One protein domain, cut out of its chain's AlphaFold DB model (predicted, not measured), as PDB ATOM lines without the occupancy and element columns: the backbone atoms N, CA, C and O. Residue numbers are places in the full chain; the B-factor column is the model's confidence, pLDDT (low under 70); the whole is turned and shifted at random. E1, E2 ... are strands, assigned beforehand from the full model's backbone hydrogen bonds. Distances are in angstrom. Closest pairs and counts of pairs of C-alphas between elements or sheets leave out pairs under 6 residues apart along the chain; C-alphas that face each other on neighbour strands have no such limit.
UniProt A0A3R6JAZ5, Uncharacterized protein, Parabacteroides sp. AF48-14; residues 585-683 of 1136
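Overview. This is residues 585 to 683 of the 1136 residues of an uncharacterized protein of Parabacteroides sp. AF48-14 (UniProt A0A3R6JAZ5). Look for a small closed barrel of six strands, E1 to E6, with much of a long loop, residues 591 to 626, to one side; regular structure is little, 38 of 99 printed residues. It is an all-strand meander, each strand the antiparallel neighbour of the one before. It is compact, radius of gyration of the C-alphas 13.0 A, spans 37 by 29 by 26 A.

Arrangement. Start at E1, residues 585 to 590, in a hairpin with E2, residues 627 to 631: N 586 and O 627 are 2.8 A apart. On the other side of E1 is E6, residues 676 to 682, antiparallel, with N 587 and O 681 at 2.8 A. E4, residues 656 to 665, bends by 93 degrees at residue 659.

Along the chain. Find C-alpha 585 at (-15.660, -28.545, 27.936); E1 runs 16.5 A. E3 is residues 639 to 644, E5 670 to 673. E6 ends at C-alpha 682 (-11.129, -32.902, 27.653).

Size, cuts and confidence. The printed part has no cut. Links E1 to E2 and E3 to E4 are long. Of the printed residues of this model, 24 are under pLDDT 70, among them residues 648 to 656.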
ATOM      1  N   LEU A 585     -15.111 -27.670  26.900       94.00
ATOM      2  CA  LEU A 585     -15.660 -28.545  27.936       94.00
ATOM      3  C   LEU A 585     -14.620 -29.541  28.466       94.00
ATOM      4  O   LEU A 585     -13.853 -30.154  27.720       94.00
ATOM      5  N   TYR A 586     -14.623 -29.717  29.784       96.88
ATOM      6  CA  TYR A 586     -13.693 -30.572  30.507       96.88
ATOM      7  C   TYR A 586     -14.384 -31.325  31.646       96.88
ATOM      8  O   TYR A 586     -15.294 -30.813  32.296       96.88
ATOM      9  N   TYR A 587     -13.865 -32.508  31.957       97.19
ATOM     10  CA  TYR A 587     -14.003 -33.134  33.267       97.19
ATOM     11  C   TYR A 587     -12.835 -32.707  34.151       97.19
ATOM     12  O   TYR A 587     -11.693 -32.573  33.695       97.19
ATOM     13  N   ILE A 588     -13.107 -32.528  35.441       95.81
ATOM     14  CA  ILE A 588     -12.103 -32.080  36.405       95.81
ATOM     15  C   ILE A 588     -11.863 -33.174  37.418       95.81
ATOM     16  O   ILE A 588     -12.799 -33.674  38.039       95.81
ATOM     17  N   LYS A 589     -10.591 -33.521  37.598       94.19
ATOM     18  CA  LYS A 589     -10.138 -34.514  38.564       94.19
ATOM     19  C   LYS A 589      -9.350 -33.845  39.683       94.19
ATOM     20  O   LYS A 589      -8.463 -33.032  39.421       94.19
ATOM     21  N   ASP A 590      -9.666 -34.197  40.923       90.56
ATOM     22  CA  ASP A 590      -8.986 -33.695  42.115       90.56
ATOM     23  C   ASP A 590      -7.586 -34.316  42.222       90.56
ATOM     24  O   ASP A 590      -7.430 -35.539  42.252       90.56
ATOM     25  N   MET A 591      -6.558 -33.472  42.256       88.44
ATOM     26  CA  MET A 591      -5.156 -33.878  42.359       88.44
ATOM     27  C   MET A 591      -4.494 -33.356  43.641       88.44
ATOM     28  O   MET A 591      -3.264 -33.417  43.768       88.44
ATOM     29  N   MET A 592      -5.277 -32.871  44.607       80.25
ATOM     30  CA  MET A 592      -4.769 -32.428  45.898       80.25
ATOM     31  C   MET A 592      -4.459 -33.630  46.800       80.25
ATOM     32  O   MET A 592      -5.278 -34.524  47.008       80.25
ATOM     33  N   LYS A 593      -3.245 -33.651  47.357       71.69
ATOM     34  CA  LYS A 593      -2.820 -34.663  48.332       71.69
ATOM     35  C   LYS A 593      -3.003 -34.117  49.747       71.69
ATOM     36  O   LYS A 593      -2.168 -33.344  50.208       71.69
ATOM     37  N   ALA A 594      -4.109 -34.483  50.391       65.69
ATOM     38  CA  ALA A 594      -4.378 -34.204  51.804       65.69
ATOM     39  C   ALA A 594      -3.908 -35.371  52.699       65.69
ATOM     40  O   ALA A 594      -3.524 -36.424  52.190       65.69
ATOM     41  N   ASP A 595      -3.967 -35.207  54.025       47.00
ATOM     42  CA  ASP A 595      -3.459 -36.190  55.000       47.00
ATOM     43  C   ASP A 595      -4.074 -37.606  54.860       47.00
ATOM     44  O   ASP A 595      -3.437 -38.584  55.251       47.00
ATOM     45  N   ASP A 596      -5.263 -37.746  54.254       69.31
ATOM     46  CA  ASP A 596      -5.933 -39.031  53.984       69.31
ATOM     47  C   ASP A 596      -6.115 -39.373  52.487       69.31
ATOM     48  O   ASP A 596      -6.573 -40.470  52.164       69.31
ATOM     49  N   ASN A 597      -5.746 -38.468  51.568       76.00
ATOM     50  CA  ASN A 597      -5.953 -38.581  50.113       76.00
ATOM     51  C   ASN A 597      -7.371 -39.029  49.690       76.00
ATOM     52  O   ASN A 597      -7.527 -39.623  48.621       76.00
ATOM     53  N   LYS A 598      -8.412 -38.756  50.487       81.25
ATOM     54  CA  LYS A 598      -9.755 -39.337  50.295       81.25
ATOM     55  C   LYS A 598     -10.364 -39.091  48.908       81.25
ATOM     56  O   LYS A 598     -11.046 -39.968  48.382       81.25
ATOM     57  N   TYR A 599     -10.130 -37.912  48.331       83.75
ATOM     58  CA  TYR A 599     -10.679 -37.508  47.028       83.75
ATOM     59  C   TYR A 599      -9.643 -37.511  45.901       83.75
ATOM     60  O   TYR A 599      -9.997 -37.271  44.746       83.75
ATOM     61  N   TYR A 600      -8.381 -37.826  46.209       88.75
ATOM     62  CA  TYR A 600      -7.305 -37.805  45.229       88.75
ATOM     63  C   TYR A 600      -7.602 -38.774  44.080       88.75
ATOM     64  O   TYR A 600      -7.786 -39.975  44.278       88.75
ATOM     65  N   GLY A 601      -7.619 -38.243  42.864       90.81
ATOM     66  CA  GLY A 601      -7.886 -38.993  41.649       90.81
ATOM     67  C   GLY A 601      -9.368 -39.257  41.366       90.81
ATOM     68  O   GLY A 601      -9.656 -40.077  40.496       90.81
ATOM     69  N   THR A 602     -10.296 -38.584  42.048       94.06
ATOM     70  CA  THR A 602     -11.736 -38.632  41.725       94.06
ATOM     71  C   THR A 602     -12.156 -37.428  40.885       94.06
ATOM     72  O   THR A 602     -11.531 -36.371  40.961       94.06
ATOM     73  N   PHE A 603     -13.192 -37.587  40.065       95.12
ATOM     74  CA  PHE A 603     -13.778 -36.505  39.276       95.12
ATOM     75  C   PHE A 603     -14.837 -35.759  40.077       95.12
ATOM     76  O   PHE A 603     -15.528 -36.363  40.898       95.12
ATOM     77  N   TYR A 604     -14.975 -34.460  39.832       92.69
ATOM     78  CA  TYR A 604     -16.051 -33.657  40.404       92.69
ATOM     79  C   TYR A 604     -17.387 -33.999  39.733       92.69
ATOM     80  O   TYR A 604     -17.474 -34.055  38.512       92.69
ATOM     81  N   ASP A 605     -18.420 -34.199  40.548       92.38
ATOM     82  CA  ASP A 605     -19.813 -34.337  40.115       92.38
ATOM     83  C   ASP A 605     -20.665 -33.519  41.076       92.38
ATOM     84  O   ASP A 605     -20.878 -33.920  42.217       92.38
ATOM     85  N   LEU A 606     -21.111 -32.347  40.639       89.62
ATOM     86  CA  LEU A 606     -21.827 -31.405  41.493       89.62
ATOM     87  C   LEU A 606     -23.336 -31.662  41.533       89.62
ATOM     88  O   LEU A 606     -24.082 -30.835  42.059       89.62
ATOM     89  N   SER A 607     -23.789 -32.825  41.053       89.69
ATOM     90  CA  SER A 607     -25.203 -33.181  40.992       89.69
ATOM     91  C   SER A 607     -25.873 -33.036  42.353       89.69
ATOM     92  O   SER A 607     -25.323 -33.432  43.387       89.69
ATOM     93  N   VAL A 608     -27.077 -32.464  42.371       87.19
ATOM     94  CA  VAL A 608     -27.856 -32.261  43.604       87.19
ATOM     95  C   VAL A 608     -28.177 -33.580  44.310       87.19
ATOM     96  O   VAL A 608     -28.353 -33.586  45.521       87.19
ATOM     97  N   VAL A 609     -28.165 -34.704  43.583       90.44
ATOM     98  CA  VAL A 609     -28.392 -36.050  44.132       90.44
ATOM     99  C   VAL A 609     -27.107 -36.815  44.478       90.44
ATOM    100  O   VAL A 609     -27.191 -37.954  44.938       90.44
ATOM    101  N   ASN A 610     -25.913 -36.244  44.271       90.06
ATOM    102  CA  ASN A 610     -24.642 -36.867  44.658       90.06
ATOM    103  C   ASN A 610     -24.036 -36.180  45.891       90.06
ATOM    104  O   ASN A 610     -23.317 -35.187  45.788       90.06
ATOM    105  N   ALA A 611     -24.260 -36.763  47.068       85.56
ATOM    106  CA  ALA A 611     -23.741 -36.247  48.334       85.56
ATOM    107  C   ALA A 611     -22.209 -36.238  48.434       85.56
ATOM    108  O   ALA A 611     -21.632 -35.374  49.090       85.56
ATOM    109  N   ALA A 612     -21.528 -37.184  47.776       86.44
ATOM    110  CA  ALA A 612     -20.068 -37.230  47.780       86.44
ATOM    111  C   ALA A 612     -19.452 -36.115  46.925       86.44
ATOM    112  O   ALA A 612     -18.257 -35.846  47.048       86.44
ATOM    113  N   LYS A 613     -20.253 -35.509  46.039       89.12
ATOM    114  CA  LYS A 613     -19.845 -34.530  45.028       89.12
ATOM    115  C   LYS A 613     -18.651 -34.986  44.177       89.12
ATOM    116  O   LYS A 613     -17.840 -34.174  43.715       89.12
ATOM    117  N   ARG A 614     -18.485 -36.307  44.051       90.25
ATOM    118  CA  ARG A 614     -17.341 -36.982  43.430       90.25
ATOM    119  C   ARG A 614     -17.768 -38.291  42.777       90.25
ATOM    120  O   ARG A 614     -18.647 -38.986  43.292       90.25
ATOM    121  N   VAL A 615     -17.085 -38.661  41.698       92.50
ATOM    122  CA  VAL A 615     -17.248 -39.933  40.976       92.50
ATOM    123  C   VAL A 615     -15.893 -40.491  40.530       92.50
ATOM    124  O   VAL A 615     -14.878 -39.800  40.527       92.50
ATOM    125  N   GLN A 616     -15.846 -41.780  40.188       93.19
ATOM    126  CA  GLN A 616     -14.597 -42.470  39.818       93.19
ATOM    127  C   GLN A 616     -14.257 -42.373  38.324       93.19
ATOM    128  O   GLN A 616     -13.148 -42.728  37.929       93.19
ATOM    129  N   LYS A 617     -15.210 -41.944  37.492       93.19
ATOM    130  CA  LYS A 617     -15.104 -41.922  36.031       93.19
ATOM    131  C   LYS A 617     -15.786 -40.687  35.458       93.19
ATOM    132  O   LYS A 617     -16.665 -40.123  36.106       93.19
ATOM    133  N   GLU A 618     -15.385 -40.324  34.250       94.50
ATOM    134  CA  GLU A 618     -16.010 -39.302  33.418       94.50
ATOM    135  C   GLU A 618     -17.485 -39.643  33.130       94.50
ATOM    136  O   GLU A 618     -17.857 -40.818  33.050       94.50
ATOM    137  N   GLN A 619     -18.340 -38.623  32.993       94.44
ATOM    138  CA  GLN A 619     -19.781 -38.792  32.771       94.44
ATOM    139  C   GLN A 619     -20.297 -37.838  31.684       94.44
ATOM    140  O   GLN A 619     -20.806 -36.753  31.975       94.44
ATOM    141  N   ALA A 620     -20.231 -38.277  30.427       95.19
ATOM    142  CA  ALA A 620     -20.723 -37.510  29.278       95.19
ATOM    143  C   ALA A 620     -22.213 -37.165  29.357       95.19
ATOM    144  O   ALA A 620     -22.629 -36.122  28.874       95.19
ATOM    145  N   PHE A 621     -23.018 -37.999  30.015       94.00
ATOM    146  CA  PHE A 621     -24.458 -37.790  30.166       94.00
ATOM    147  C   PHE A 621     -24.834 -36.812  31.293       94.00
ATOM    148  O   PHE A 621     -26.011 -36.479  31.411       94.00
ATOM    149  N   ASN A 622     -23.887 -36.406  32.153       94.25
ATOM    150  CA  ASN A 622     -24.153 -35.636  33.373       94.25
ATOM    151  C   ASN A 622     -23.544 -34.222  33.293       94.25
ATOM    152  O   ASN A 622     -22.346 -34.058  33.546       94.25
ATOM    153  N   PRO A 623     -24.351 -33.176  33.036       94.00
ATOM    154  CA  PRO A 623     -23.884 -31.789  32.993       94.00
ATOM    155  C   PRO A 623     -23.270 -31.300  34.303       94.00
ATOM    156  O   PRO A 623     -22.399 -30.435  34.283       94.00
ATOM    157  N   TYR A 624     -23.665 -31.874  35.442       92.31
ATOM    158  CA  TYR A 624     -23.096 -31.516  36.740       92.31
ATOM    159  C   TYR A 624     -21.667 -32.041  36.939       92.31
ATOM    160  O   TYR A 624     -20.974 -31.587  37.850       92.31
ATOM    161  N   ALA A 625     -21.198 -32.966  36.097       93.88
ATOM    162  CA  ALA A 625     -19.809 -33.429  36.066       93.88
ATOM    163  C   ALA A 625     -18.966 -32.729  34.979       93.88
ATOM    164  O   ALA A 625     -17.770 -32.994  34.857       93.88
ATOM    165  N   GLN A 626     -19.579 -31.841  34.190       94.19
ATOM    166  CA  GLN A 626     -18.954 -31.136  33.072       94.19
ATOM    167  C   GLN A 626     -18.632 -29.695  33.459       94.19
ATOM    168  O   GLN A 626     -19.406 -29.031  34.153       94.19
ATOM    169  N   PHE A 627     -17.499 -29.191  32.981       92.94
ATOM    170  CA  PHE A 627     -17.011 -27.859  33.305       92.94
ATOM    171  C   PHE A 627     -16.571 -27.105  32.056       92.94
ATOM    172  O   PHE A 627     -15.846 -27.632  31.217       92.94
ATOM    173  N   ILE A 628     -16.993 -25.852  31.961       89.38
ATOM    174  CA  ILE A 628     -16.642 -24.916  30.901       89.38
ATOM    175  C   ILE A 628     -15.368 -24.195  31.329       89.38
ATOM    176  O   ILE A 628     -15.348 -23.540  32.372       89.38
ATOM    177  N   VAL A 629     -14.304 -24.316  30.539       90.25
ATOM    178  CA  VAL A 629     -13.045 -23.596  30.742       90.25
ATOM    179  C   VAL A 629     -12.973 -22.432  29.766       90.25
ATOM    180  O   VAL A 629     -12.920 -22.628  28.552       90.25
ATOM    181  N   GLU A 630     -12.888 -21.224  30.306       80.69
ATOM    182  CA  GLU A 630     -12.776 -19.978  29.555       80.69
ATOM    183  C   GLU A 630     -11.552 -19.191  30.007       80.69
ATOM    184  O   GLU A 630     -11.163 -19.182  31.181       80.69
ATOM    185  N   LYS A 631     -10.918 -18.484  29.083       78.94
ATOM    186  CA  LYS A 631      -9.849 -17.553  29.410       78.94
ATOM    187  C   LYS A 631     -10.454 -16.259  29.931       78.94
ATOM    188  O   LYS A 631     -11.403 -15.716  29.375       78.94
ATOM    189  N   THR A 632      -9.842 -15.700  30.969       64.88
ATOM    190  CA  THR A 632     -10.261 -14.385  31.466       64.88
ATOM    191  C   THR A 632     -10.037 -13.319  30.390       64.88
ATOM    192  O   THR A 632      -8.942 -13.225  29.818       64.88
ATOM    193  N   ALA A 633     -11.057 -12.493  30.140       53.19
ATOM    194  CA  ALA A 633     -11.007 -11.409  29.165       53.19
ATOM    195  C   ALA A 633      -9.771 -10.507  29.367       53.19
ATOM    196  O   ALA A 633      -9.384 -10.180  30.489       53.19
ATOM    197  N   GLY A 634      -9.119 -10.128  28.265       50.94
ATOM    198  CA  GLY A 634      -7.915  -9.287  28.288       50.94
ATOM    199  C   GLY A 634      -6.612 -10.008  28.659       50.94
ATOM    200  O   GLY A 634      -5.550  -9.388  28.613       50.94
ATOM    201  N   THR A 635      -6.648 -11.309  28.966       55.31
ATOM    202  CA  THR A 635      -5.437 -12.102  29.235       55.31
ATOM    203  C   THR A 635      -5.042 -12.940  28.018       55.31
ATOM    204  O   THR A 635      -5.880 -13.381  27.233       55.31
ATOM    205  N   THR A 636      -3.740 -13.153  27.808       56.88
ATOM    206  CA  THR A 636      -3.259 -13.992  26.689       56.88
ATOM    207  C   THR A 636      -3.114 -15.459  27.087       56.88
ATOM    208  O   THR A 636      -3.292 -16.341  26.242       56.88
ATOM    209  N   LYS A 637      -2.828 -15.728  28.367       68.50
ATOM    210  CA  LYS A 637      -2.689 -17.059  28.970       68.50
ATOM    211  C   LYS A 637      -2.689 -16.963  30.501       68.50
ATOM    212  O   LYS A 637      -2.488 -15.883  31.047       68.50
ATOM    213  N   GLY A 638      -2.837 -18.103  31.170       67.81
ATOM    214  CA  GLY A 638      -2.566 -18.242  32.598       67.81
ATOM    215  C   GLY A 638      -3.605 -17.664  33.547       67.81
ATOM    216  O   GLY A 638      -3.358 -17.640  34.748       67.81
ATOM    217  N   ASN A 639      -4.742 -17.191  33.058       72.44
ATOM    218  CA  ASN A 639      -5.850 -16.782  33.908       72.44
ATOM    219  C   ASN A 639      -7.148 -17.322  33.315       72.44
ATOM    220  O   ASN A 639      -7.500 -16.978  32.184       72.44
ATOM    221  N   TYR A 640      -7.813 -18.193  34.065       77.19
ATOM    222  CA  TYR A 640      -8.950 -18.961  33.584       77.19
ATOM    223  C   TYR A 640     -10.123 -18.871  34.552       77.19
ATOM    224  O   TYR A 640      -9.961 -18.682  35.762       77.19
ATOM    225  N   VAL A 641     -11.306 -18.986  33.972       77.06
ATOM    226  CA  VAL A 641     -12.570 -19.236  34.640       77.06
ATOM    227  C   VAL A 641     -12.959 -20.662  34.293       77.06
ATOM    228  O   VAL A 641     -12.902 -21.054  33.132       77.06
ATOM    229  N   ILE A 642     -13.292 -21.446  35.305       85.12
ATOM    230  CA  ILE A 642     -13.737 -22.818  35.140       85.12
ATOM    231  C   ILE A 642     -15.060 -22.943  35.867       85.12
ATOM    232  O   ILE A 642     -15.081 -22.892  37.098       85.12
ATOM    233  N   SER A 643     -16.139 -23.083  35.110       83.88
ATOM    234  CA  SER A 643     -17.496 -23.064  35.646       83.88
ATOM    235  C   SER A 643     -18.206 -24.385  35.420       83.88
ATOM    236  O   SER A 643     -18.032 -24.997  34.371       83.88
ATOM    237  N   ASN A 644     -19.023 -24.839  36.369       88.94
ATOM    238  CA  ASN A 644     -19.850 -26.023  36.138       88.94
ATOM    239  C   ASN A 644     -20.896 -25.756  35.044       88.94
ATOM    240  O   ASN A 644     -21.575 -24.728  35.081       88.94
ATOM    241  N   ARG A 645     -21.056 -26.680  34.088       89.81
ATOM    242  CA  ARG A 645     -21.988 -26.508  32.961       89.81
ATOM    243  C   ARG A 645     -23.440 -26.397  33.435       89.81
ATOM    244  O   ARG A 645     -24.182 -25.571  32.913       89.81
ATOM    245  N   ALA A 646     -23.830 -27.159  34.462       87.19
ATOM    246  CA  ALA A 646     -25.180 -27.123  35.030       87.19
ATOM    247  C   ALA A 646     -25.491 -25.849  35.846       87.19
ATOM    248  O   ALA A 646     -26.639 -25.651  36.248       87.19
ATOM    249  N   GLY A 647     -24.509 -24.959  36.041       77.75
ATOM    250  CA  GLY A 647     -24.651 -23.722  36.810       77.75
ATOM    251  C   GLY A 647     -24.352 -23.896  38.304       77.75
ATOM    252  O   GLY A 647     -24.064 -24.992  38.780       77.75
ATOM    253  N   ALA A 648     -24.375 -22.787  39.050       62.22
ATOM    254  CA  ALA A 648     -24.094 -22.796  40.486       62.22
ATOM    255  C   ALA A 648     -25.245 -23.449  41.266       62.22
ATOM    256  O   ALA A 648     -26.401 -23.057  41.105       62.22
ATOM    257  N   THR A 649     -24.919 -24.401  42.141       54.16
ATOM    258  CA  THR A 649     -25.887 -25.011  43.065       54.16
ATOM    259  C   THR A 649     -26.037 -24.232  44.372       54.16
ATOM    260  O   THR A 649     -27.065 -24.365  45.028       54.16
ATOM    261  N   ASP A 650     -25.070 -23.377  44.727       47.84
ATOM    262  CA  ASP A 650     -25.171 -22.456  45.865       47.84
ATOM    263  C   ASP A 650     -24.340 -21.175  45.635       47.84
ATOM    264  O   ASP A 650     -23.289 -21.192  44.990       47.84
ATOM    265  N   ASN A 651     -24.788 -20.037  46.172       37.53
ATOM    266  CA  ASN A 651     -24.140 -18.730  45.966       37.53
ATOM    267  C   ASN A 651     -22.871 -18.533  46.822       37.53
ATOM    268  O   ASN A 651     -22.147 -17.552  46.618       37.53
ATOM    269  N   GLU A 652     -22.583 -19.446  47.759       39.62
ATOM    270  CA  GLU A 652     -21.465 -19.329  48.709       39.62
ATOM    271  C   GLU A 652     -20.437 -20.482  48.683       39.62
ATOM    272  O   GLU A 652     -19.491 -20.443  49.472       39.62
ATOM    273  N   SER A 653     -20.519 -21.475  47.780       40.78
ATOM    274  CA  SER A 653     -19.608 -22.638  47.838       40.78
ATOM    275  C   SER A 653     -19.082 -23.151  46.479       40.78
ATOM    276  O   SER A 653     -19.817 -23.223  45.506       40.78
ATOM    277  N   VAL A 654     -17.768 -23.433  46.442       47.66
ATOM    278  CA  VAL A 654     -16.956 -24.430  45.682       47.66
ATOM    279  C   VAL A 654     -17.194 -24.775  44.193       47.66
ATOM    280  O   VAL A 654     -16.376 -25.505  43.639       47.66
ATOM    281  N   ASP A 655     -18.220 -24.272  43.510       59.53
ATOM    282  CA  ASP A 655     -18.649 -24.845  42.216       59.53
ATOM    283  C   ASP A 655     -17.808 -24.417  41.000       59.53
ATOM    284  O   ASP A 655     -17.984 -24.937  39.898       59.53
ATOM    285  N   ASN A 656     -16.888 -23.467  41.179       67.94
ATOM    286  CA  ASN A 656     -16.145 -22.865  40.079       67.94
ATOM    287  C   ASN A 656     -14.713 -22.495  40.502       67.94
ATOM    288  O   ASN A 656     -14.497 -21.984  41.607       67.94
ATOM    289  N   TRP A 657     -13.747 -22.659  39.595       75.31
ATOM    290  CA  TRP A 657     -12.377 -22.181  39.785       75.31
ATOM    291  C   TRP A 657     -12.124 -20.904  39.013       75.31
ATOM    292  O   TRP A 657     -12.593 -20.702  37.896       75.31
ATOM    293  N   TYR A 658     -11.316 -20.041  39.612       70.38
ATOM    294  CA  TYR A 658     -11.053 -18.731  39.061       70.38
ATOM    295  C   TYR A 658      -9.618 -18.295  39.323       70.38
ATOM    296  O   TYR A 658      -9.088 -18.473  40.422       70.38
ATOM    297  N   GLY A 659      -9.034 -17.605  38.349       63.47
ATOM    298  CA  GLY A 659      -7.845 -16.794  38.555       63.47
ATOM    299  C   GLY A 659      -6.575 -17.383  37.959       63.47
ATOM    300  O   GLY A 659      -6.582 -18.179  37.015       63.47
ATOM    301  N   VAL A 660      -5.444 -16.933  38.510       65.31
ATOM    302  CA  VAL A 660      -4.125 -17.319  38.019       65.31
ATOM    303  C   VAL A 660      -3.956 -18.826  38.073       65.31
ATOM    304  O   VAL A 660      -4.037 -19.459  39.124       65.31
ATOM    305  N   THR A 661      -3.699 -19.374  36.896       69.56
ATOM    306  CA  THR A 661      -3.553 -20.793  36.643       69.56
ATOM    307  C   THR A 661      -2.109 -21.078  36.275       69.56
ATOM    308  O   THR A 661      -1.581 -20.547  35.290       69.56
ATOM    309  N   ASN A 662      -1.465 -21.927  37.068       71.50
ATOM    310  CA  ASN A 662      -0.086 -22.341  36.840       71.50
ATOM    311  C   ASN A 662      -0.005 -23.830  36.517       71.50
ATOM    312  O   ASN A 662      -0.764 -24.636  37.041       71.50
ATOM    313  N   VAL A 663       0.936 -24.190  35.652       77.31
ATOM    314  CA  VAL A 663       1.260 -25.567  35.294       77.31
ATOM    315  C   VAL A 663       1.996 -26.223  36.454       77.31
ATOM    316  O   VAL A 663       3.071 -25.762  36.846       77.31
ATOM    317  N   VAL A 664       1.442 -27.324  36.953       72.81
ATOM    318  CA  VAL A 664       2.124 -28.243  37.875       72.81
ATOM    319  C   VAL A 664       2.803 -29.346  37.078       72.81
ATOM    320  O   VAL A 664       3.995 -29.595  37.256       72.81
ATOM    321  N   ASP A 665       2.055 -29.958  36.162       75.44
ATOM    322  CA  ASP A 665       2.532 -31.001  35.263       75.44
ATOM    323  C   ASP A 665       1.894 -30.807  33.887       75.44
ATOM    324  O   ASP A 665       0.687 -30.977  33.701       75.44
ATOM    325  N   LYS A 666       2.723 -30.413  32.918       77.75
ATOM    326  CA  LYS A 666       2.274 -30.127  31.555       77.75
ATOM    327  C   LYS A 666       1.838 -31.391  30.821       77.75
ATOM    328  O   LYS A 666       0.922 -31.315  30.012       77.75
ATOM    329  N   ASP A 667       2.500 -32.514  31.080       81.31
ATOM    330  CA  ASP A 667       2.316 -33.742  30.305       81.31
ATOM    331  C   ASP A 667       1.016 -34.452  30.704       81.31
ATOM    332  O   ASP A 667       0.407 -35.143  29.891       81.31
ATOM    333  N   ASN A 668       0.559 -34.220  31.937       83.25
ATOM    334  CA  ASN A 668      -0.671 -34.784  32.486       83.25
ATOM    335  C   ASN A 668      -1.828 -33.773  32.593       83.25
ATOM    336  O   ASN A 668      -2.855 -34.109  33.178       83.25
ATOM    337  N   ASN A 669      -1.685 -32.553  32.057       92.56
ATOM    338  CA  ASN A 669      -2.674 -31.469  32.181       92.56
ATOM    339  C   ASN A 669      -3.061 -31.158  33.642       92.56
ATOM    340  O   ASN A 669      -4.243 -30.998  33.954       92.56
ATOM    341  N   ILE A 670      -2.070 -31.084  34.539       88.12
ATOM    342  CA  ILE A 670      -2.272 -30.760  35.957       88.12
ATOM    343  C   ILE A 670      -1.906 -29.302  36.213       88.12
ATOM    344  O   ILE A 670      -0.794 -28.850  35.907       88.12
ATOM    345  N   TYR A 671      -2.829 -28.585  36.840       85.06
ATOM    346  CA  TYR A 671      -2.742 -27.156  37.084       85.06
ATOM    347  C   TYR A 671      -3.063 -26.820  38.535       85.06
ATOM    348  O   TYR A 671      -3.802 -27.536  39.206       85.06
ATOM    349  N   THR A 672      -2.527 -25.699  39.006       78.25
ATOM    350  CA  THR A 672      -2.979 -25.060  40.242       78.25
ATOM    351  C   THR A 672      -3.789 -23.819  39.928       78.25
ATOM    352  O   THR A 672      -3.297 -22.960  39.188       78.25
ATOM    353  N   ILE A 673      -4.966 -23.701  40.534       72.81
ATOM    354  CA  ILE A 673      -5.866 -22.549  40.427       72.81
ATOM    355  C   ILE A 673      -6.584 -22.362  41.767       72.81
ATOM    356  O   ILE A 673      -7.016 -23.331  42.378       72.81
ATOM    357  N   ASN A 674      -6.652 -21.126  42.269       67.56
ATOM    358  CA  ASN A 674      -7.252 -20.795  43.572       67.56
ATOM    359  C   ASN A 674      -6.742 -21.630  44.779       67.56
ATOM    360  O   ASN A 674      -7.461 -21.853  45.743       67.56
ATOM    361  N   GLY A 675      -5.493 -22.111  44.734       62.91
ATOM    362  CA  GLY A 675      -4.922 -22.979  45.776       62.91
ATOM    363  C   GLY A 675      -5.222 -24.474  45.607       62.91
ATOM    364  O   GLY A 675      -4.509 -25.289  46.194       62.91
ATOM    365  N   ASP A 676      -6.173 -24.838  44.749       75.31
ATOM    366  CA  ASP A 676      -6.468 -26.224  44.396       75.31
ATOM    367  C   ASP A 676      -5.490 -26.751  43.349       75.31
ATOM    368  O   ASP A 676      -4.933 -25.992  42.553       75.31
ATOM    369  N   THR A 677      -5.284 -28.069  43.341       84.69
ATOM    370  CA  THR A 677      -4.535 -28.772  42.292       84.69
ATOM    371  C   THR A 677      -5.493 -29.688  41.548       84.69
ATOM    372  O   THR A 677      -6.023 -30.627  42.137       84.69
ATOM    373  N   ILE A 678      -5.698 -29.424  40.261       91.00
ATOM    374  CA  ILE A 678      -6.682 -30.116  39.428       91.00
ATOM    375  C   ILE A 678      -6.033 -30.683  38.169       91.00
ATOM    376  O   ILE A 678      -5.071 -30.118  37.648       91.00
ATOM    377  N   GLN A 679      -6.575 -31.784  37.660       95.56
ATOM    378  CA  GLN A 679      -6.288 -32.283  36.320       95.56
ATOM    379  C   GLN A 679      -7.484 -32.007  35.410       95.56
ATOM    380  O   GLN A 679      -8.618 -32.330  35.764       95.56
ATOM    381  N   LEU A 680      -7.212 -31.435  34.238       96.62
ATOM    382  CA  LEU A 680      -8.214 -31.210  33.199       96.62
ATOM    383  C   LEU A 680      -8.181 -32.352  32.182       96.62
ATOM    384  O   LEU A 680      -7.136 -32.637  31.589       96.62
ATOM    385  N   VAL A 681      -9.334 -32.979  31.969       97.31
ATOM    386  CA  VAL A 681      -9.553 -34.030  30.969       97.31
ATOM    387  C   VAL A 681     -10.571 -33.502  29.964       97.31
ATOM    388  O   VAL A 681     -11.649 -33.094  30.374       97.31
ATOM    389  N   ALA A 682     -10.222 -33.427  28.678       96.38
ATOM    390  CA  ALA A 682     -11.129 -32.902  27.653       96.38
ATOM    391  C   ALA A 682     -12.399 -33.764  27.562       96.38
ATOM    392  O   ALA A 682     -12.300 -34.992  27.588       96.38
ATOM    393  N   ALA A 683     -13.562 -33.121  27.474       95.81
ATOM    394  CA  ALA A 683     -14.864 -33.784  27.419       95.81
ATOM    395  C   ALA A 683     -15.377 -33.897  25.971       95.81
ATOM    396  O   ALA A 683     -16.474 -33.453  25.650       95.81
TER     397      ALA A 683